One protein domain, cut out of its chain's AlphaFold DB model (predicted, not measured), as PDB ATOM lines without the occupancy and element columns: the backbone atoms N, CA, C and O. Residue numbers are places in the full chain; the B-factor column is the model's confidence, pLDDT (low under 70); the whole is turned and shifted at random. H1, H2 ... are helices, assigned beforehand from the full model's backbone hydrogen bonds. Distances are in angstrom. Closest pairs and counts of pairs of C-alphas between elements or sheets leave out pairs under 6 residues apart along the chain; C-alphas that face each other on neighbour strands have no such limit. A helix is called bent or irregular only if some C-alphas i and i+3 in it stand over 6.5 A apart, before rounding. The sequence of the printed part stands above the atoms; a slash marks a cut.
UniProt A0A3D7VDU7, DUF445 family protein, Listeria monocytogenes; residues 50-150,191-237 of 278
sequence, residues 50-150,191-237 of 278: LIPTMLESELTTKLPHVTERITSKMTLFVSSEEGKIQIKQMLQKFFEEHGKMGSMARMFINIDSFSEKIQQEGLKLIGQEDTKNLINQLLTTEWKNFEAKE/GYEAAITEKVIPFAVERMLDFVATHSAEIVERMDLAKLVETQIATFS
ATOM      1  N   LEU A  50       2.263 -54.888  44.138       62.91
ATOM      2  CA  LEU A  50       1.655 -53.555  44.229       62.91
ATOM      3  C   LEU A  50       2.076 -52.637  43.077       62.91
ATOM      4  O   LEU A  50       1.388 -51.651  42.801       62.91
ATOM      5  N   ILE A  51       3.185 -52.954  42.411       63.38
ATOM      6  CA  ILE A  51       3.695 -52.222  41.257       63.38
ATOM      7  C   ILE A  51       2.996 -52.751  39.992       63.38
ATOM      8  O   ILE A  51       3.088 -53.938  39.686       63.38
ATOM      9  N   PRO A  52       2.288 -51.904  39.220       67.75
ATOM     10  CA  PRO A  52       1.747 -52.317  37.929       67.75
ATOM     11  C   PRO A  52       2.876 -52.777  36.996       67.75
ATOM     12  O   PRO A  52       3.886 -52.087  36.879       67.75
ATOM     13  N   THR A  53       2.682 -53.871  36.258       60.00
ATOM     14  CA  THR A  53       3.691 -54.440  35.332       60.00
ATOM     15  C   THR A  53       4.210 -53.438  34.289       60.00
ATOM     16  O   THR A  53       5.355 -53.506  33.847       60.00
ATOM     17  N   MET A  54       3.387 -52.453  33.918       50.47
ATOM     18  CA  MET A  54       3.779 -51.335  33.054       50.47
ATOM     19  C   MET A  54       4.835 -50.423  33.703       50.47
ATOM     20  O   MET A  54       5.748 -49.954  33.029       50.47
ATOM     21  N   LEU A  55       4.721 -50.192  35.014       61.31
ATOM     22  CA  LEU A  55       5.646 -49.380  35.803       61.31
ATOM     23  C   LEU A  55       6.987 -50.098  35.983       61.31
ATOM     24  O   LEU A  55       8.031 -49.475  35.842       61.31
ATOM     25  N   GLU A  56       6.950 -51.406  36.243       62.97
ATOM     26  CA  GLU A  56       8.131 -52.270  36.382       62.97
ATOM     27  C   GLU A  56       8.985 -52.269  35.103       62.97
ATOM     28  O   GLU A  56      10.207 -52.094  35.149       62.97
ATOM     29  N   SER A  57       8.329 -52.373  33.941       62.78
ATOM     30  CA  SER A  57       8.989 -52.285  32.638       62.78
ATOM     31  C   SER A  57       9.634 -50.912  32.421       62.78
ATOM     32  O   SER A  57      10.807 -50.842  32.061       62.78
ATOM     33  N   GLU A  58       8.913 -49.813  32.654       66.56
ATOM     34  CA  GLU A  58       9.471 -48.458  32.518       66.56
ATOM     35  C   GLU A  58      10.649 -48.235  33.475       66.56
ATOM     36  O   GLU A  58      11.712 -47.789  33.052       66.56
ATOM     37  N   LEU A  59      10.523 -48.633  34.741       67.25
ATOM     38  CA  LEU A  59      11.577 -48.507  35.750       67.25
ATOM     39  C   LEU A  59      12.843 -49.274  35.363       67.25
ATOM     40  O   LEU A  59      13.934 -48.704  35.380       67.25
ATOM     41  N   THR A  60      12.694 -50.517  34.910       65.62
ATOM     42  CA  THR A  60      13.821 -51.341  34.453       65.62
ATOM     43  C   THR A  60      14.521 -50.722  33.243       65.62
ATOM     44  O   THR A  60      15.748 -50.736  33.151       65.62
ATOM     45  N   THR A  61      13.758 -50.118  32.330       70.81
ATOM     46  CA  THR A  61      14.308 -49.472  31.127       70.81
ATOM     47  C   THR A  61      14.949 -48.115  31.436       70.81
ATOM     48  O   THR A  61      15.850 -47.672  30.724       70.81
ATOM     49  N   LYS A  62      14.512 -47.437  32.504       75.19
ATOM     50  CA  LYS A  62      15.048 -46.141  32.940       75.19
ATOM     51  C   LYS A  62      16.234 -46.262  33.895       75.19
ATOM     52  O   LYS A  62      17.004 -45.309  33.970       75.19
ATOM     53  N   LEU A  63      16.435 -47.400  34.564       75.06
ATOM     54  CA  LEU A  63      17.570 -47.641  35.472       75.06
ATOM     55  C   LEU A  63      18.946 -47.271  34.875       75.06
ATOM     56  O   LEU A  63      19.694 -46.554  35.542       75.06
ATOM     57  N   PRO A  64      19.276 -47.615  33.613       75.06
ATOM     58  CA  PRO A  64      20.523 -47.166  32.990       75.06
ATOM     59  C   PRO A  64      20.642 -45.635  32.891       75.06
ATOM     60  O   PRO A  64      21.702 -45.075  33.155       75.06
ATOM     61  N   HIS A  65      19.546 -44.928  32.596       77.56
ATOM     62  CA  HIS A  65      19.527 -43.460  32.580       77.56
ATOM     63  C   HIS A  65      19.668 -42.854  33.984       77.56
ATOM     64  O   HIS A  65      20.238 -41.774  34.147       77.56
ATOM     65  N   VAL A  66      19.179 -43.549  35.016       78.56
ATOM     66  CA  VAL A  66      19.411 -43.170  36.416       78.56
ATOM     67  C   VAL A  66      20.891 -43.297  36.755       78.56
ATOM     68  O   VAL A  66      21.455 -42.365  37.325       78.56
ATOM     69  N   THR A  67      21.538 -44.391  36.351       78.06
ATOM     70  CA  THR A  67      22.991 -44.558  36.478       78.06
ATOM     71  C   THR A  67      23.739 -43.403  35.816       78.06
ATOM     72  O   THR A  67      24.631 -42.819  36.435       78.06
ATOM     73  N   GLU A  68      23.361 -43.002  34.599       84.06
ATOM     74  CA  GLU A  68      23.970 -41.846  33.925       84.06
ATOM     75  C   GLU A  68      23.766 -40.539  34.701       84.06
ATOM     76  O   GLU A  68      24.705 -39.762  34.884       84.06
ATOM     77  N   ARG A  69      22.562 -40.294  35.221       80.44
ATOM     78  CA  ARG A  69      22.258 -39.085  36.000       80.44
ATOM     79  C   ARG A  69      23.003 -39.056  37.337       80.44
ATOM     80  O   ARG A  69      23.494 -37.998  37.729       80.44
ATOM     81  N   ILE A  70      23.121 -40.193  38.025       80.75
ATOM     82  CA  ILE A  70      23.872 -40.315  39.282       80.75
ATOM     83  C   ILE A  70      25.362 -40.108  39.022       80.75
ATOM     84  O   ILE A  70      25.983 -39.282  39.685       80.75
ATOM     85  N   THR A  71      25.929 -40.796  38.034       82.81
ATOM     86  CA  THR A  71      27.352 -40.659  37.685       82.81
ATOM     87  C   THR A  71      27.682 -39.240  37.247       82.81
ATOM     88  O   THR A  71      28.648 -38.675  37.747       82.81
ATOM     89  N   SER A  72      26.820 -38.595  36.458       85.00
ATOM     90  CA  SER A  72      26.956 -37.179  36.104       85.00
ATOM     91  C   SER A  72      26.935 -36.255  37.328       85.00
ATOM     92  O   SER A  72      27.809 -35.396  37.459       85.00
ATOM     93  N   LYS A  73      25.996 -36.447  38.268       83.75
ATOM     94  CA  LYS A  73      25.963 -35.677  39.525       83.75
ATOM     95  C   LYS A  73      27.213 -35.911  40.377       83.75
ATOM     96  O   LYS A  73      27.746 -34.950  40.926       83.75
ATOM     97  N   MET A  74      27.697 -37.151  40.469       84.62
ATOM     98  CA  MET A  74      28.932 -37.479  41.189       84.62
ATOM     99  C   MET A  74      30.145 -36.811  40.542       84.62
ATOM    100  O   MET A  74      30.939 -36.199  41.247       84.62
ATOM    101  N   THR A  75      30.264 -36.853  39.214       89.19
ATOM    102  CA  THR A  75      31.318 -36.144  38.477       89.19
ATOM    103  C   THR A  75      31.255 -34.643  38.745       89.19
ATOM    104  O   THR A  75      32.277 -34.049  39.080       89.19
ATOM    105  N   LEU A  76      30.068 -34.035  38.660       87.56
ATOM    106  CA  LEU A  76      29.882 -32.605  38.906       87.56
ATOM    107  C   LEU A  76      30.309 -32.223  40.329       87.56
ATOM    108  O   LEU A  76      31.113 -31.311  40.491       87.56
ATOM    109  N   PHE A  77      29.828 -32.951  41.338       89.19
ATOM    110  CA  PHE A  77      30.173 -32.707  42.738       89.19
ATOM    111  C   PHE A  77      31.665 -32.904  43.006       89.19
ATOM    112  O   PHE A  77      32.313 -32.022  43.553       89.19
ATOM    113  N   VAL A  78      32.239 -34.034  42.580       89.00
ATOM    114  CA  VAL A  78      33.664 -34.315  42.791       89.00
ATOM    115  C   VAL A  78      34.527 -33.277  42.082       89.00
ATOM    116  O   VAL A  78      35.564 -32.915  42.621       89.00
ATOM    117  N   SER A  79      34.112 -32.761  40.920       88.38
ATOM    118  CA  SER A  79      34.840 -31.716  40.184       88.38
ATOM    119  C   SER A  79      34.741 -30.319  40.810       88.38
ATOM    120  O   SER A  79      35.587 -29.471  40.515       88.38
ATOM    121  N   SER A  80      33.739 -30.075  41.659       90.75
ATOM    122  CA  SER A  80      33.464 -28.759  42.230       90.75
ATOM    123  C   SER A  80      34.452 -28.376  43.336       90.75
ATOM    124  O   SER A  80      35.191 -29.210  43.865       90.75
ATOM    125  N   GLU A  81      34.469 -27.092  43.698       87.81
ATOM    126  CA  GLU A  81      35.293 -26.600  44.808       87.81
ATOM    127  C   GLU A  81      34.850 -27.205  46.148       87.81
ATOM    128  O   GLU A  81      35.686 -27.564  46.977       87.81
ATOM    129  N   GLU A  82      33.547 -27.420  46.337       88.81
ATOM    130  CA  GLU A  82      32.999 -28.122  47.499       88.81
ATOM    131  C   GLU A  82      33.503 -29.570  47.567       88.81
ATOM    132  O   GLU A  82      33.930 -30.019  48.633       88.81
ATOM    133  N   GLY A  83      33.529 -30.283  46.435       89.62
ATOM    134  CA  GLY A  83      34.079 -31.636  46.349       89.62
ATOM    135  C   GLY A  83      35.561 -31.694  46.717       89.62
ATOM    136  O   GLY A  83      35.971 -32.547  47.507       89.62
ATOM    137  N   LYS A  84      36.370 -30.746  46.223       87.69
ATOM    138  CA  LYS A  84      37.794 -30.624  46.590       87.69
ATOM    139  C   LYS A  84      37.985 -30.409  48.087       87.69
ATOM    140  O   LYS A  84      38.800 -31.095  48.708       87.69
ATOM    141  N   ILE A  85      37.230 -29.476  48.669       88.94
ATOM    142  CA  ILE A  85      37.279 -29.181  50.104       88.94
ATOM    143  C   ILE A  85      36.913 -30.436  50.907       88.94
ATOM    144  O   ILE A  85      37.626 -30.778  51.852       88.94
ATOM    145  N   GLN A  86      35.868 -31.160  50.500       91.25
ATOM    146  CA  GLN A  86      35.439 -32.391  51.160       91.25
ATOM    147  C   GLN A  86      36.517 -33.486  51.093       91.25
ATOM    148  O   GLN A  86      36.846 -34.085  52.117       91.25
ATOM    149  N   ILE A  87      37.126 -33.720  49.924       91.38
ATOM    150  CA  ILE A  87      38.214 -34.703  49.753       91.38
ATOM    151  C   ILE A  87      39.407 -34.343  50.643       91.38
ATOM    152  O   ILE A  87      39.959 -35.204  51.331       91.38
ATOM    153  N   LYS A  88      39.786 -33.062  50.684       88.38
ATOM    154  CA  LYS A  88      40.866 -32.573  51.545       88.38
ATOM    155  C   LYS A  88      40.571 -32.829  53.025       88.38
ATOM    156  O   LYS A  88      41.448 -33.312  53.738       88.38
ATOM    157  N   GLN A  89      39.348 -32.553  53.480       88.75
ATOM    158  CA  GLN A  89      38.925 -32.818  54.858       88.75
ATOM    159  C   GLN A  89      38.954 -34.313  55.193       88.75
ATOM    160  O   GLN A  89      39.445 -34.694  56.255       88.75
ATOM    161  N   MET A  90      38.492 -35.172  54.279       88.69
ATOM    162  CA  MET A  90      38.545 -36.626  54.460       88.69
ATOM    163  C   MET A  90      39.987 -37.131  54.572       88.69
ATOM    164  O   MET A  90      40.282 -37.937  55.450       88.69
ATOM    165  N   LEU A  91      40.902 -36.621  53.742       87.44
ATOM    166  CA  LEU A  91      42.327 -36.964  53.806       87.44
ATOM    167  C   LEU A  91      42.992 -36.478  55.100       87.44
ATOM    168  O   LEU A  91      43.786 -37.208  55.693       87.44
ATOM    169  N   GLN A  92      42.662 -35.268  55.560       85.38
ATOM    170  CA  GLN A  92      43.142 -34.752  56.845       85.38
ATOM    171  C   GLN A  92      42.685 -35.646  57.997       85.38
ATOM    172  O   GLN A  92      43.522 -36.119  58.765       85.38
ATOM    173  N   LYS A  93      41.384 -35.947  58.050       87.69
ATOM    174  CA  LYS A  93      40.794 -36.820  59.065       87.69
ATOM    175  C   LYS A  93      41.417 -38.218  59.042       87.69
ATOM    176  O   LYS A  93      41.817 -38.716  60.088       87.69
ATOM    177  N   PHE A  94      41.599 -38.808  57.860       88.25
ATOM    178  CA  PHE A  94      42.243 -40.114  57.699       88.25
ATOM    179  C   PHE A  94      43.651 -40.154  58.314       88.25
ATOM    180  O   PHE A  94      43.975 -41.077  59.066       88.25
ATOM    181  N   PHE A  95      44.490 -39.151  58.035       86.06
ATOM    182  CA  PHE A  95      45.845 -39.089  58.591       86.06
ATOM    183  C   PHE A  95      45.877 -38.751  60.088       86.06
ATOM    184  O   PHE A  95      46.830 -39.123  60.772       86.06
ATOM    185  N   GLU A  96      44.868 -38.062  60.611       83.25
ATOM    186  CA  GLU A  96      44.736 -37.784  62.045       83.25
ATOM    187  C   GLU A  96      44.294 -39.026  62.829       83.25
ATOM    188  O   GLU A  96      44.872 -39.329  63.875       83.25
ATOM    189  N   GLU A  97      43.345 -39.794  62.291       86.38
ATOM    190  CA  GLU A  97      42.840 -41.033  62.896       86.38
ATOM    191  C   GLU A  97      43.892 -42.154  62.904       86.38
ATOM    192  O   GLU A  97      43.941 -42.953  63.838       86.38
ATOM    193  N   HIS A  98      44.814 -42.171  61.934       80.44
ATOM    194  CA  HIS A  98      45.909 -43.152  61.855       80.44
ATOM    195  C   HIS A  98      47.121 -42.835  62.761       80.44
ATOM    196  O   HIS A  98      48.221 -43.380  62.581       80.44
ATOM    197  N   GLY A  99      46.943 -41.971  63.765       81.06
ATOM    198  CA  GLY A  99      47.880 -41.767  64.869       81.06
ATOM    199  C   GLY A  99      49.311 -41.433  64.427       81.06
ATOM    200  O   GLY A  99      49.550 -40.504  63.656       81.06
ATOM    201  N   LYS A 100      50.297 -42.183  64.937       82.94
ATOM    202  CA  LYS A 100      51.730 -41.909  64.704       82.94
ATOM    203  C   LYS A 100      52.180 -42.144  63.257       82.94
ATOM    204  O   LYS A 100      53.109 -41.483  62.811       82.94
ATOM    205  N   MET A 101      51.553 -43.072  62.530       81.69
ATOM    206  CA  MET A 101      51.904 -43.325  61.124       81.69
ATOM    207  C   MET A 101      51.312 -42.256  60.202       81.69
ATOM    208  O   MET A 101      51.998 -41.762  59.310       81.69
ATOM    209  N   GLY A 102      50.072 -41.833  60.462       82.06
ATOM    210  CA  GLY A 102      49.444 -40.749  59.709       82.06
ATOM    211  C   GLY A 102      50.124 -39.393  59.935       82.06
ATOM    212  O   GLY A 102      50.328 -38.634  58.986       82.06
ATOM    213  N   SER A 103      50.592 -39.107  61.157       79.44
ATOM    214  CA  SER A 103      51.352 -37.880  61.430       79.44
ATOM    215  C   SER A 103      52.700 -37.827  60.702       79.44
ATOM    216  O   SER A 103      53.084 -36.750  60.245       79.44
ATOM    217  N   MET A 104      53.378 -38.967  60.528       85.12
ATOM    218  CA  MET A 104      54.599 -39.069  59.719       85.12
ATOM    219  C   MET A 104      54.311 -38.878  58.225       85.12
ATOM    220  O   MET A 104      55.051 -38.165  57.550       85.12
ATOM    221  N   ALA A 105      53.216 -39.447  57.709       83.19
ATOM    222  CA  ALA A 105      52.830 -39.293  56.306       83.19
ATOM    223  C   ALA A 105      52.593 -37.819  55.918       83.19
ATOM    224  O   ALA A 105      53.005 -37.402  54.837       83.19
ATOM    225  N   ARG A 106      52.034 -36.997  56.821       76.94
ATOM    226  CA  ARG A 106      51.830 -35.549  56.596       76.94
ATOM    227  C   ARG A 106      53.121 -34.750  56.381       76.94
ATOM    228  O   ARG A 106      53.063 -33.687  55.776       76.94
ATOM    229  N   MET A 107      54.274 -35.231  56.857       80.38
ATOM    230  CA  MET A 107      55.561 -34.553  56.629       80.38
ATOM    231  C   MET A 107      56.069 -34.725  55.192       80.38
ATOM    232  O   MET A 107      56.829 -33.888  54.712       80.38
ATOM    233  N   PHE A 108      55.653 -35.797  54.512       78.56
ATOM    234  CA  PHE A 108      56.119 -36.145  53.166       78.56
ATOM    235  C   PHE A 108      55.038 -35.978  52.090       78.56
ATOM    236  O   PHE A 108      55.363 -35.842  50.912       78.56
ATOM    237  N   ILE A 109      53.761 -35.975  52.476       82.50
ATOM    238  CA  ILE A 109      52.619 -35.827  51.574       82.50
ATOM    239  C   ILE A 109      52.020 -34.434  51.751       82.50
ATOM    240  O   ILE A 109      51.448 -34.114  52.791       82.50
ATOM    241  N   ASN A 110      52.095 -33.623  50.695       86.81
ATOM    242  CA  ASN A 110      51.319 -32.393  50.620       86.81
ATOM    243  C   ASN A 110      49.846 -32.753  50.370       86.81
ATOM    244  O   ASN A 110      49.495 -33.263  49.307       86.81
ATOM    245  N   ILE A 111      48.995 -32.497  51.365       84.12
ATOM    246  CA  ILE A 111      47.572 -32.848  51.331       84.12
ATOM    247  C   ILE A 111      46.852 -32.131  50.185       84.12
ATOM    248  O   ILE A 111      45.976 -32.733  49.574       84.12
ATOM    249  N   ASP A 112      47.234 -30.896  49.853       85.50
ATOM    250  CA  ASP A 112      46.622 -30.147  48.753       85.50
ATOM    251  C   ASP A 112      46.864 -30.848  47.412       85.50
ATOM    252  O   ASP A 112      45.915 -31.268  46.751       85.50
ATOM    253  N   SER A 113      48.123 -31.109  47.054       85.75
ATOM    254  CA  SER A 113      48.438 -31.772  45.780       85.75
ATOM    255  C   SER A 113      48.025 -33.247  45.745       85.75
ATOM    256  O   SER A 113      47.728 -33.791  44.681       85.75
ATOM    257  N   PHE A 114      47.981 -33.918  46.898       87.56
ATOM    258  CA  PHE A 114      47.459 -35.278  46.994       87.56
ATOM    259  C   PHE A 114      45.935 -35.314  46.828       87.56
ATOM    260  O   PHE A 114      45.432 -36.180  46.116       87.56
ATOM    261  N   SER A 115      45.210 -34.348  47.401       88.31
ATOM    262  CA  SER A 115      43.759 -34.219  47.223       88.31
ATOM    263  C   SER A 115      43.381 -34.007  45.761       88.31
ATOM    264  O   SER A 115      42.457 -34.659  45.281       88.31
ATOM    265  N   GLU A 116      44.153 -33.208  45.020       88.44
ATOM    266  CA  GLU A 116      43.961 -33.014  43.579       88.44
ATOM    267  C   GLU A 116      44.166 -34.317  42.797       88.44
ATOM    268  O   GLU A 116      43.365 -34.655  41.930       88.44
ATOM    269  N   LYS A 117      45.201 -35.103  43.123       87.50
ATOM    270  CA  LYS A 117      45.431 -36.407  42.478       87.50
ATOM    271  C   LYS A 117      44.301 -37.400  42.751       87.50
ATOM    272  O   LYS A 117      43.868 -38.083  41.827       87.50
ATOM    273  N   ILE A 118      43.815 -37.465  43.992       88.69
ATOM    274  CA  ILE A 118      42.677 -38.315  44.370       88.69
ATOM    275  C   ILE A 118      41.401 -37.862  43.661       88.69
ATOM    276  O   ILE A 118      40.663 -38.701  43.153       88.69
ATOM    277  N   GLN A 119      41.165 -36.553  43.570       89.31
ATOM    278  CA  GLN A 119      40.040 -35.997  42.825       89.31
ATOM    279  C   GLN A 119      40.087 -36.428  41.352       89.31
ATOM    280  O   GLN A 119      39.092 -36.925  40.832       89.31
ATOM    281  N   GLN A 120      41.236 -36.283  40.686       90.06
ATOM    282  CA  GLN A 120      41.387 -36.632  39.269       90.06
ATOM    283  C   GLN A 120      41.205 -38.130  39.007       90.06
ATOM    284  O   GLN A 120      40.480 -38.505  38.084       90.06
ATOM    285  N   GLU A 121      41.808 -38.995  39.829       87.69
ATOM    286  CA  GLU A 121      41.611 -40.438  39.671       87.69
ATOM    287  C   GLU A 121      40.167 -40.835  40.011       87.69
ATOM    288  O   GLU A 121      39.578 -41.642  39.302       87.69
ATOM    289  N   GLY A 122      39.544 -40.204  41.012       88.69
ATOM    290  CA  GLY A 122      38.131 -40.399  41.337       88.69
ATOM    291  C   GLY A 122      37.198 -40.029  40.181       88.69
ATOM    292  O   GLY A 122      36.314 -40.808  39.833       88.69
ATOM    293  N   LEU A 123      37.425 -38.885  39.527       89.94
ATOM    294  CA  LEU A 123      36.660 -38.467  38.345       89.94
ATOM    295  C   LEU A 123      36.810 -39.458  37.189       89.94
ATOM    296  O   LEU A 123      35.825 -39.812  36.541       89.94
ATOM    297  N   LYS A 124      38.037 -39.928  36.954       87.69
ATOM    298  CA  LYS A 124      38.335 -40.926  35.928       87.69
ATOM    299  C   LYS A 124      37.646 -42.258  36.226       87.69
ATOM    300  O   LYS A 124      37.029 -42.811  35.324       87.69
ATOM    301  N   LEU A 125      37.692 -42.729  37.474       87.06
ATOM    302  CA  LEU A 125      37.017 -43.952  37.911       87.06
ATOM    303  C   LEU A 125      35.496 -43.844  37.760       87.06
ATOM    304  O   LEU A 125      34.889 -44.742  37.190       87.06
ATOM    305  N   ILE A 126      34.873 -42.741  38.189       86.19
ATOM    306  CA  ILE A 126      33.421 -42.521  38.032       86.19
ATOM    307  C   ILE A 126      33.013 -42.534  36.552       86.19
ATOM    308  O   ILE A 126      31.946 -43.038  36.205       86.19
ATOM    309  N   GLY A 127      33.855 -41.977  35.679       81.19
ATOM    310  CA  GLY A 127      33.596 -41.898  34.243       81.19
ATOM    311  C   GLY A 127      33.787 -43.210  33.475       81.19
ATOM    312  O   GLY A 127      33.334 -43.290  32.332       81.19
ATOM    313  N   GLN A 128      34.441 -44.219  34.061       87.50
ATOM    314  CA  GLN A 128      34.684 -45.507  33.410       87.50
ATOM    315  C   GLN A 128      33.398 -46.313  33.227       87.50
ATOM    316  O   GLN A 128      32.524 -46.341  34.093       87.50
ATOM    317  N   GLU A 129      33.322 -47.021  32.101       82.00
ATOM    318  CA  GLU A 129      32.164 -47.846  31.755       82.00
ATOM    319  C   GLU A 129      31.944 -48.979  32.768       82.00
ATOM    320  O   GLU A 129      30.811 -49.247  33.158       82.00
ATOM    321  N   ASP A 130      33.023 -49.570  33.287       78.88
ATOM    322  CA  ASP A 130      32.955 -50.616  34.314       78.88
ATOM    323  C   ASP A 130      32.296 -50.112  35.604       78.88
ATOM    324  O   ASP A 130      31.443 -50.790  36.178       78.88
ATOM    325  N   THR A 131      32.618 -48.887  36.028       81.69
ATOM    326  CA  THR A 131      32.015 -48.261  37.212       81.69
ATOM    327  C   THR A 131      30.536 -47.972  36.994       81.69
ATOM    328  O   THR A 131      29.720 -48.239  37.876       81.69
ATOM    329  N   LYS A 132      30.155 -47.474  35.811       79.81
ATOM    330  CA  LYS A 132      28.741 -47.280  35.455       79.81
ATOM    331  C   LYS A 132      27.986 -48.606  35.461       79.81
ATOM    332  O   LYS A 132      26.906 -48.684  36.038       79.81
ATOM    333  N   ASN A 133      28.561 -49.657  34.883       78.94
ATOM    334  CA  ASN A 133      27.961 -50.989  34.865       78.94
ATOM    335  C   ASN A 133      27.784 -51.549  36.279       78.94
ATOM    336  O   ASN A 133      26.712 -52.062  36.597       78.94
ATOM    337  N   LEU A 134      28.787 -51.380  37.142       76.81
ATOM    338  CA  LEU A 134      28.720 -51.777  38.546       76.81
ATOM    339  C   LEU A 134      27.609 -51.019  39.285       76.81
ATOM    340  O   LEU A 134      26.791 -51.642  39.960       76.81
ATOM    341  N   ILE A 135      27.515 -49.698  39.113       80.12
ATOM    342  CA  ILE A 135      26.442 -48.885  39.708       80.12
ATOM    343  C   ILE A 135      25.074 -49.342  39.193       80.12
ATOM    344  O   ILE A 135      24.152 -49.527  39.983       80.12
ATOM    345  N   ASN A 136      24.941 -49.587  37.890       79.44
ATOM    346  CA  ASN A 136      23.695 -50.059  37.297       79.44
ATOM    347  C   ASN A 136      23.271 -51.426  37.852       79.44
ATOM    348  O   ASN A 136      22.100 -51.637  38.166       79.44
ATOM    349  N   GLN A 137      24.217 -52.353  38.015       75.06
ATOM    350  CA  GLN A 137      23.964 -53.662  38.613       75.06
ATOM    351  C   GLN A 137      23.564 -53.555  40.083       75.06
ATOM    352  O   GLN A 137      22.626 -54.236  40.500       75.06
ATOM    353  N   LEU A 138      24.227 -52.689  40.855       74.31
ATOM    354  CA  LEU A 138      23.853 -52.420  42.243       74.31
ATOM    355  C   LEU A 138      22.430 -51.864  42.325       74.31
ATOM    356  O   LEU A 138      21.614 -52.420  43.051       74.31
ATOM    357  N   LEU A 139      22.098 -50.844  41.529       75.44
ATOM    358  CA  LEU A 139      20.752 -50.264  41.496       75.44
ATOM    359  C   LEU A 139      19.695 -51.286  41.070       75.44
ATOM    360  O   LEU A 139      18.632 -51.354  41.674       75.44
ATOM    361  N   THR A 140      19.998 -52.119  40.074       74.38
ATOM    362  CA  THR A 140      19.095 -53.188  39.622       74.38
ATOM    363  C   THR A 140      18.887 -54.247  40.706       74.38
ATOM    364  O   THR A 140      17.784 -54.761  40.878       74.38
ATOM    365  N   THR A 141      19.939 -54.590  41.448       73.19
ATOM    366  CA  THR A 141      19.870 -55.573  42.537       73.19
ATOM    367  C   THR A 141      19.080 -55.020  43.716       73.19
ATOM    368  O   THR A 141      18.189 -55.696  44.223       73.19
ATOM    369  N   GLU A 142      19.340 -53.773  44.103       72.81
ATOM    370  CA  GLU A 142      18.589 -53.095  45.157       72.81
ATOM    371  C   GLU A 142      17.124 -52.896  44.779       72.81
ATOM    372  O   GLU A 142      16.249 -53.095  45.618       72.81
ATOM    373  N   TRP A 143      16.836 -52.608  43.509       73.25
ATOM    374  CA  TRP A 143      15.471 -52.557  42.998       73.25
ATOM    375  C   TRP A 143      14.745 -53.898  43.172       73.25
ATOM    376  O   TRP A 143      13.667 -53.949  43.758       73.25
ATOM    377  N   LYS A 144      15.373 -55.011  42.781       72.44
ATOM    378  CA  LYS A 144      14.797 -56.355  42.967       72.44
ATOM    379  C   LYS A 144      14.632 -56.736  44.438       72.44
ATOM    380  O   LYS A 144      13.642 -57.361  44.818       72.44
ATOM    381  N   ASN A 145      15.587 -56.354  45.283       69.00
ATOM    382  CA  ASN A 145      15.496 -56.557  46.729       69.00
ATOM    383  C   ASN A 145      14.346 -55.744  47.334       69.00
ATOM    384  O   ASN A 145      13.655 -56.221  48.232       69.00
ATOM    385  N   PHE A 146      14.133 -54.525  46.842       73.06
ATOM    386  CA  PHE A 146      13.013 -53.674  47.218       73.06
ATOM    387  C   PHE A 146      11.672 -54.288  46.789       73.06
ATOM    388  O   PHE A 146      10.757 -54.374  47.602       73.06
ATOM    389  N   GLU A 147      11.573 -54.808  45.566       67.19
ATOM    390  CA  GLU A 147      10.377 -55.493  45.053       67.19
ATOM    391  C   GLU A 147       9.999 -56.752  45.850       67.19
ATOM    392  O   GLU A 147       8.819 -57.103  45.960       67.19
ATOM    393  N   ALA A 148      10.992 -57.442  46.415       69.06
ATOM    394  CA  ALA A 148      10.791 -58.659  47.193       69.06
ATOM    395  C   ALA A 148      10.311 -58.406  48.634       69.06
ATOM    396  O   ALA A 148       9.769 -59.326  49.254       69.06
ATOM    397  N   LYS A 149      10.509 -57.192  49.165       73.06
ATOM    398  CA  LYS A 149      10.153 -56.825  50.542       73.06
ATOM    399  C   LYS A 149       8.670 -56.506  50.686       73.06
ATOM    400  O   LYS A 149       7.993 -56.076  49.748       73.06
ATOM    401  N   GLU A 150       8.165 -56.716  51.896       75.81
ATOM    402  CA  GLU A 150       6.809 -56.317  52.260       75.81
ATOM    403  C   GLU A 150       6.731 -54.803  52.487       75.81
ATOM    404  O   GLU A 150       7.659 -54.175  53.004       75.81
ATOM    405  N   GLY A 191      -9.280 -38.945  29.187       50.06
ATOM    406  CA  GLY A 191      -7.885 -38.483  29.243       50.06
ATOM    407  C   GLY A 191      -7.055 -39.030  30.411       50.06
ATOM    408  O   GLY A 191      -5.865 -38.732  30.488       50.06
ATOM    409  N   TYR A 192      -7.657 -39.804  31.323       49.62
ATOM    410  CA  TYR A 192      -6.970 -40.302  32.524       49.62
ATOM    411  C   TYR A 192      -5.915 -41.375  32.222       49.62
ATOM    412  O   TYR A 192      -4.886 -41.373  32.887       49.62
ATOM    413  N   GLU A 193      -6.092 -42.223  31.200       49.12
ATOM    414  CA  GLU A 193      -5.048 -43.182  30.792       49.12
ATOM    415  C   GLU A 193      -3.777 -42.466  30.321       49.12
ATOM    416  O   GLU A 193      -2.685 -42.779  30.782       49.12
ATOM    417  N   ALA A 194      -3.911 -41.443  29.472       51.50
ATOM    418  CA  ALA A 194      -2.760 -40.687  28.984       51.50
ATOM    419  C   ALA A 194      -2.103 -39.855  30.099       51.50
ATOM    420  O   ALA A 194      -0.885 -39.830  30.217       51.50
ATOM    421  N   ALA A 195      -2.886 -39.208  30.969       50.38
ATOM    422  CA  ALA A 195      -2.335 -38.373  32.038       50.38
ATOM    423  C   ALA A 195      -1.604 -39.183  33.124       50.38
ATOM    424  O   ALA A 195      -0.574 -38.736  33.637       50.38
ATOM    425  N   ILE A 196      -2.117 -40.366  33.472       54.00
ATOM    426  CA  ILE A 196      -1.475 -41.251  34.447       54.00
ATOM    427  C   ILE A 196      -0.169 -41.796  33.862       54.00
ATOM    428  O   ILE A 196       0.874 -41.681  34.505       54.00
ATOM    429  N   THR A 197      -0.200 -42.292  32.625       54.12
ATOM    430  CA  THR A 197       0.962 -42.924  31.990       54.12
ATOM    431  C   THR A 197       2.041 -41.925  31.568       54.12
ATOM    432  O   THR A 197       3.223 -42.195  31.749       54.12
ATOM    433  N   GLU A 198       1.675 -40.744  31.063       51.88
ATOM    434  CA  GLU A 198       2.648 -39.780  30.524       51.88
ATOM    435  C   GLU A 198       3.182 -38.775  31.552       51.88
ATOM    436  O   GLU A 198       4.202 -38.136  31.300       51.88
ATOM    437  N   LYS A 199       2.507 -38.584  32.696       53.75
ATOM    438  CA  LYS A 199       2.901 -37.554  33.678       53.75
ATOM    439  C   LYS A 199       3.020 -38.053  35.102       53.75
ATOM    440  O   LYS A 199       4.014 -37.751  35.750       53.75
ATOM    441  N   VAL A 200       2.033 -38.799  35.592       51.56
ATOM    442  CA  VAL A 200       2.024 -39.239  36.997       51.56
ATOM    443  C   VAL A 200       3.069 -40.327  37.224       51.56
ATOM    444  O   VAL A 200       3.825 -40.248  38.189       51.56
ATOM    445  N   ILE A 201       3.159 -41.293  36.306       61.50
ATOM    446  CA  ILE A 201       4.143 -42.378  36.362       61.50
ATOM    447  C   ILE A 201       5.585 -41.836  36.328       61.50
ATOM    448  O   ILE A 201       6.314 -42.088  37.285       61.50
ATOM    449  N   PRO A 202       6.010 -41.033  35.331       58.75
ATOM    450  CA  PRO A 202       7.383 -40.526  35.281       58.75
ATOM    451  C   PRO A 202       7.751 -39.658  36.489       58.75
ATOM    452  O   PRO A 202       8.868 -39.738  36.994       58.75
ATOM    453  N   PHE A 203       6.803 -38.860  36.984       61.19
ATOM    454  CA  PHE A 203       7.008 -37.992  38.140       61.19
ATOM    455  C   PHE A 203       7.178 -38.782  39.445       61.19
ATOM    456  O   PHE A 203       8.096 -38.512  40.219       61.19
ATOM    457  N   ALA A 204       6.332 -39.792  39.673       54.53
ATOM    458  CA  ALA A 204       6.455 -40.681  40.824       54.53
ATOM    459  C   ALA A 204       7.786 -41.445  40.797       54.53
ATOM    460  O   ALA A 204       8.449 -41.564  41.825       54.53
ATOM    461  N   VAL A 205       8.211 -41.890  39.608       58.25
ATOM    462  CA  VAL A 205       9.507 -42.540  39.392       58.25
ATOM    463  C   VAL A 205      10.664 -41.599  39.740       58.25
ATOM    464  O   VAL A 205      11.514 -41.968  40.545       58.25
ATOM    465  N   GLU A 206      10.692 -40.367  39.224       64.00
ATOM    466  CA  GLU A 206      11.756 -39.405  39.554       64.00
ATOM    467  C   GLU A 206      11.834 -39.091  41.053       64.00
ATOM    468  O   GLU A 206      12.930 -38.984  41.605       64.00
ATOM    469  N   ARG A 207      10.689 -38.987  41.737       60.66
ATOM    470  CA  ARG A 207      10.645 -38.694  43.177       60.66
ATOM    471  C   ARG A 207      11.080 -39.864  44.036       60.66
ATOM    472  O   ARG A 207      11.793 -39.669  45.016       60.66
ATOM    473  N   MET A 208      10.689 -41.072  43.655       55.22
ATOM    474  CA  MET A 208      11.131 -42.285  44.326       55.22
ATOM    475  C   MET A 208      12.647 -42.463  44.180       55.22
ATOM    476  O   MET A 208      13.326 -42.778  45.154       55.22
ATOM    477  N   LEU A 209      13.190 -42.155  43.001       54.12
ATOM    478  CA  LEU A 209      14.627 -42.176  42.737       54.12
ATOM    479  C   LEU A 209      15.396 -41.121  43.540       54.12
ATOM    480  O   LEU A 209      16.426 -41.442  44.128       54.12
ATOM    481  N   ASP A 210      14.897 -39.886  43.627       63.69
ATOM    482  CA  ASP A 210      15.522 -38.847  44.455       63.69
ATOM    483  C   ASP A 210      15.421 -39.182  45.959       63.69
ATOM    484  O   ASP A 210      16.360 -38.933  46.717       63.69
ATOM    485  N   PHE A 211      14.331 -39.813  46.408       58.06
ATOM    486  CA  PHE A 211      14.165 -40.257  47.796       58.06
ATOM    487  C   PHE A 211      15.149 -41.373  48.174       58.06
ATOM    488  O   PHE A 211      15.786 -41.295  49.229       58.06
ATOM    489  N   VAL A 212      15.320 -42.366  47.293       53.97
ATOM    490  CA  VAL A 212      16.316 -43.442  47.433       53.97
ATOM    491  C   VAL A 212      17.733 -42.876  47.396       53.97
ATOM    492  O   VAL A 212      18.556 -43.241  48.230       53.97
ATOM    493  N   ALA A 213      18.015 -41.925  46.501       54.22
ATOM    494  CA  ALA A 213      19.309 -41.251  46.450       54.22
ATOM    495  C   ALA A 213      19.615 -40.489  47.752       54.22
ATOM    496  O   ALA A 213      20.753 -40.499  48.219       54.22
ATOM    497  N   THR A 214      18.600 -39.883  48.373       52.53
ATOM    498  CA  THR A 214      18.748 -39.085  49.601       52.53
ATOM    499  C   THR A 214      18.907 -39.948  50.861       52.53
ATOM    500  O   THR A 214      19.630 -39.555  51.771       52.53
ATOM    501  N   HIS A 215      18.296 -41.138  50.912       50.97
ATOM    502  CA  HIS A 215      18.429 -42.092  52.032       50.97
ATOM    503  C   HIS A 215      19.459 -43.206  51.772       50.97
ATOM    504  O   HIS A 215      19.604 -44.132  52.569       50.97
ATOM    505  N   SER A 216      20.205 -43.106  50.670       44.81
ATOM    506  CA  SER A 216      21.200 -44.093  50.239       44.81
ATOM    507  C   SER A 216      22.277 -44.373  51.292       44.81
ATOM    508  O   SER A 216      22.727 -45.507  51.403       44.81
ATOM    509  N   ALA A 217      22.642 -43.387  52.115       46.09
ATOM    510  CA  ALA A 217      23.668 -43.535  53.148       46.09
ATOM    511  C   ALA A 217      23.315 -44.589  54.223       46.09
ATOM    512  O   ALA A 217      24.178 -45.378  54.593       46.09
ATOM    513  N   GLU A 218      22.054 -44.663  54.670       47.28
ATOM    514  CA  GLU A 218      21.592 -45.685  55.635       47.28
ATOM    515  C   GLU A 218      21.438 -47.075  54.996       47.28
ATOM    516  O   GLU A 218      21.552 -48.097  55.674       47.28
ATOM    517  N   ILE A 219      21.175 -47.123  53.687       46.69
ATOM    518  CA  ILE A 219      21.047 -48.367  52.917       46.69
ATOM    519  C   ILE A 219      22.439 -48.977  52.682       46.69
ATOM    520  O   ILE A 219      22.632 -50.171  52.906       46.69
ATOM    521  N   VAL A 220      23.427 -48.148  52.333       45.88
ATOM    522  CA  VAL A 220      24.834 -48.536  52.123       45.88
ATOM    523  C   VAL A 220      25.481 -49.079  53.403       45.88
ATOM    524  O   VAL A 220      26.276 -50.012  53.328       45.88
ATOM    525  N   GLU A 221      25.111 -48.567  54.580       46.00
ATOM    526  CA  GLU A 221      25.662 -49.008  55.874       46.00
ATOM    527  C   GLU A 221      25.191 -50.419  56.291       46.00
ATOM    528  O   GLU A 221      25.835 -51.083  57.103       46.00
ATOM    529  N   ARG A 222      24.081 -50.909  55.718       44.09
ATOM    530  CA  ARG A 222      23.506 -52.239  56.006       44.09
ATOM    531  C   ARG A 222      23.746 -53.275  54.910       44.09
ATOM    532  O   ARG A 222      23.395 -54.442  55.093       44.09
ATOM    533  N   MET A 223      24.325 -52.872  53.782       44.91
ATOM    534  CA  MET A 223      24.704 -53.776  52.704       44.91
ATOM    535  C   MET A 223      26.073 -54.382  53.006       44.91
ATOM    536  O   MET A 223      27.090 -53.695  53.006       44.91
ATOM    537  N   ASP A 224      26.107 -55.695  53.223       46.69
ATOM    538  CA  ASP A 224      27.345 -56.464  53.374       46.69
ATOM    539  C   ASP A 224      28.016 -56.648  51.993       46.69
ATOM    540  O   ASP A 224      28.034 -57.729  51.395       46.69
ATOM    541  N   LEU A 225      28.508 -55.530  51.442       48.88
ATOM    542  CA  LEU A 225      29.149 -55.389  50.127       48.88
ATOM    543  C   LEU A 225      30.304 -56.380  49.926       48.88
ATOM    544  O   LEU A 225      30.570 -56.794  48.800       48.88
ATOM    545  N   ALA A 226      30.951 -56.810  51.012       42.72
ATOM    546  CA  ALA A 226      32.050 -57.767  50.981       42.72
ATOM    547  C   ALA A 226      31.637 -59.124  50.377       42.72
ATOM    548  O   ALA A 226      32.373 -59.692  49.572       42.72
ATOM    549  N   LYS A 227      30.430 -59.614  50.690       48.06
ATOM    550  CA  LYS A 227      29.937 -60.934  50.251       48.06
ATOM    551  C   LYS A 227      29.477 -60.963  48.790       48.06
ATOM    552  O   LYS A 227      29.609 -61.979  48.105       48.06
ATOM    553  N   LEU A 228      28.943 -59.842  48.301       50.72
ATOM    554  CA  LEU A 228      28.501 -59.699  46.910       50.72
ATOM    555  C   LEU A 228      29.702 -59.572  45.957       50.72
ATOM    556  O   LEU A 228      29.692 -60.153  44.873       50.72
ATOM    557  N   VAL A 229      30.755 -58.871  46.392       54.56
ATOM    558  CA  VAL A 229      32.017 -58.720  45.650       54.56
ATOM    559  C   VAL A 229      32.756 -60.058  45.536       54.56
ATOM    560  O   VAL A 229      33.236 -60.389  44.455       54.56
ATOM    561  N   GLU A 230      32.773 -60.878  46.591       48.06
ATOM    562  CA  GLU A 230      33.365 -62.227  46.555       48.06
ATOM    563  C   GLU A 230      32.646 -63.150  45.551       48.06
ATOM    564  O   GLU A 230      33.283 -63.887  44.797       48.06
ATOM    565  N   THR A 231      31.315 -63.044  45.467       49.94
ATOM    566  CA  THR A 231      30.498 -63.847  44.541       49.94
ATOM    567  C   THR A 231      30.637 -63.379  43.086       49.94
ATOM    568  O   THR A 231      30.711 -64.210  42.186       49.94
ATOM    569  N   GLN A 232      30.725 -62.065  42.839       42.75
ATOM    570  CA  GLN A 232      30.910 -61.500  41.491       42.75
ATOM    571  C   GLN A 232      32.327 -61.709  40.936       42.75
ATOM    572  O   GLN A 232      32.481 -61.933  39.735       42.75
ATOM    573  N   ILE A 233      33.357 -61.734  41.793       44.31
ATOM    574  CA  ILE A 233      34.730 -62.096  41.395       44.31
ATOM    575  C   ILE A 233      34.817 -63.575  40.981       44.31
ATOM    576  O   ILE A 233      35.585 -63.907  40.081       44.31
ATOM    577  N   ALA A 234      33.989 -64.458  41.554       47.19
ATOM    578  CA  ALA A 234      33.925 -65.870  41.161       47.19
ATOM    579  C   ALA A 234      33.246 -66.109  39.793       47.19
ATOM    580  O   ALA A 234      33.447 -67.160  39.184       47.19
ATOM    581  N   THR A 235      32.465 -65.142  39.295       44.94
ATOM    582  CA  THR A 235      31.814 -65.178  37.969       44.94
ATOM    583  C   THR A 235      32.533 -64.371  36.890       44.94
ATOM    584  O   THR A 235      32.145 -64.468  35.725       44.94
ATOM    585  N   PHE A 236      33.598 -63.634  37.225       36.66
ATOM    586  CA  PHE A 236      34.498 -63.109  36.202       36.66
ATOM    587  C   PHE A 236      35.250 -64.274  35.565       36.66
ATOM    588  O   PHE A 236      35.936 -65.062  36.216       36.66
ATOM    589  N   SER A 237      35.020 -64.428  34.272       47.06
ATOM    590  CA  SER A 237      35.337 -65.627  33.530       47.06
ATOM    591  C   SER A 237      36.859 -65.887  33.531       47.06
ATOM    592  O   SER A 237      37.652 -65.076  33.046       47.06
TER     593      SER A 237
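What this domain is: This is residues 50 to 150 and 191 to 237 of the 278 residues of the protein "DUF445 family protein" of Listeria monocytogenes (UniProt A0A3D7VDU7). This is a long, loose out-and-back path of helices: H1 and H2 lead to one far end, H3 makes the turn there, and H4 and H5 come back, H4 side by side with the arm H1b. H6 runs near H1 at the other end, where residues 191 to 196 stick out, and residues 229 to 237, mostly of H7, stick out to the side. The 148 printed residues hold seven named helices, H1 to H7 in chain order, and no named strand; the class is all helix. The whole is loose, with a radius of gyration of the C-alphas of 19.9 A, and elongated, spanning 68 by 37 by 30 A.

How they stand to each other: Start at the hub, H1, residues 53 to 79, assigned as one helix by its hydrogen bonds but bent: C-alphas 61 and 64 are 6.9 A apart, and its arms H1a, 53 to 61, and H1b, 64 to 79, stand at 43 degrees. Next come H2, residues 81 to 97, and H3, residues 99 to 108, which touch at a steep tilt of 53 degrees; only residues 94 to 96 of H2 take part, and the closest C-alphas, Phe 95 and Gly 102, are 4.1 A apart. H4, residues 111 to 127, touches H2 at a steep tilt of 63 degrees, closest at C-alphas Lys 88 and Ser 115, 5.5 A. H4 also touches H1b at a shallow tilt of 15 degrees, opposite ways, closest at C-alphas Thr 75 and Leu 123, 5.8 A. H5, residues 129 to 148, touches H1b with residues 132 to 139 alone, at a steep tilt of 57 degrees; the closest C-alphas are Thr 67 and Asn 136, 5.6 A. The packing is mostly crossed. H6, residues 192 to 220, is close to but not clearly touching H1a, with C-alphas Leu 55 and Ile 201 closest at 7.2 A. H7, residues 225 to 235, touches no helix. Each O i to N i+4 pair is within hydrogen-bond range in H1a, H1b, H2, H4 and H5, against 4 of 6 in H3, 20 of 25 in H6 and 6 of 7 in H7.

Where its parts are: Find C-alpha 53 at (3.691, -54.440, 35.332), where H1a begins; H1b then covers 22.3 A. H2 covers 24.3 A, H3 15.4 A, H4 23.9 A and H5 28.5 A. Past the cut, look for C-alpha 192 at (-6.970, -40.302, 32.524); H6 covers 38.3 A and is irregular, with C-alphas 214 and 217 7.5 A apart and a kink of 50 degrees near residue 214. H7 covers 15.8 A and ends at C-alpha 235, (31.814, -65.178, 37.969).

The domain as a whole: The C-alphas farthest apart, Met 104 and Gly 191, are 69.5 A apart. Residues 151 to 190 are not printed, and C-alphas 150 and 191 are 32.6 A apart across this cut. The links printed whole are tight. The mean pLDDT of the printed part is 71.1; look for values under 70 at residues 50 to 60, 145, 147 to 148 and 191 to 237.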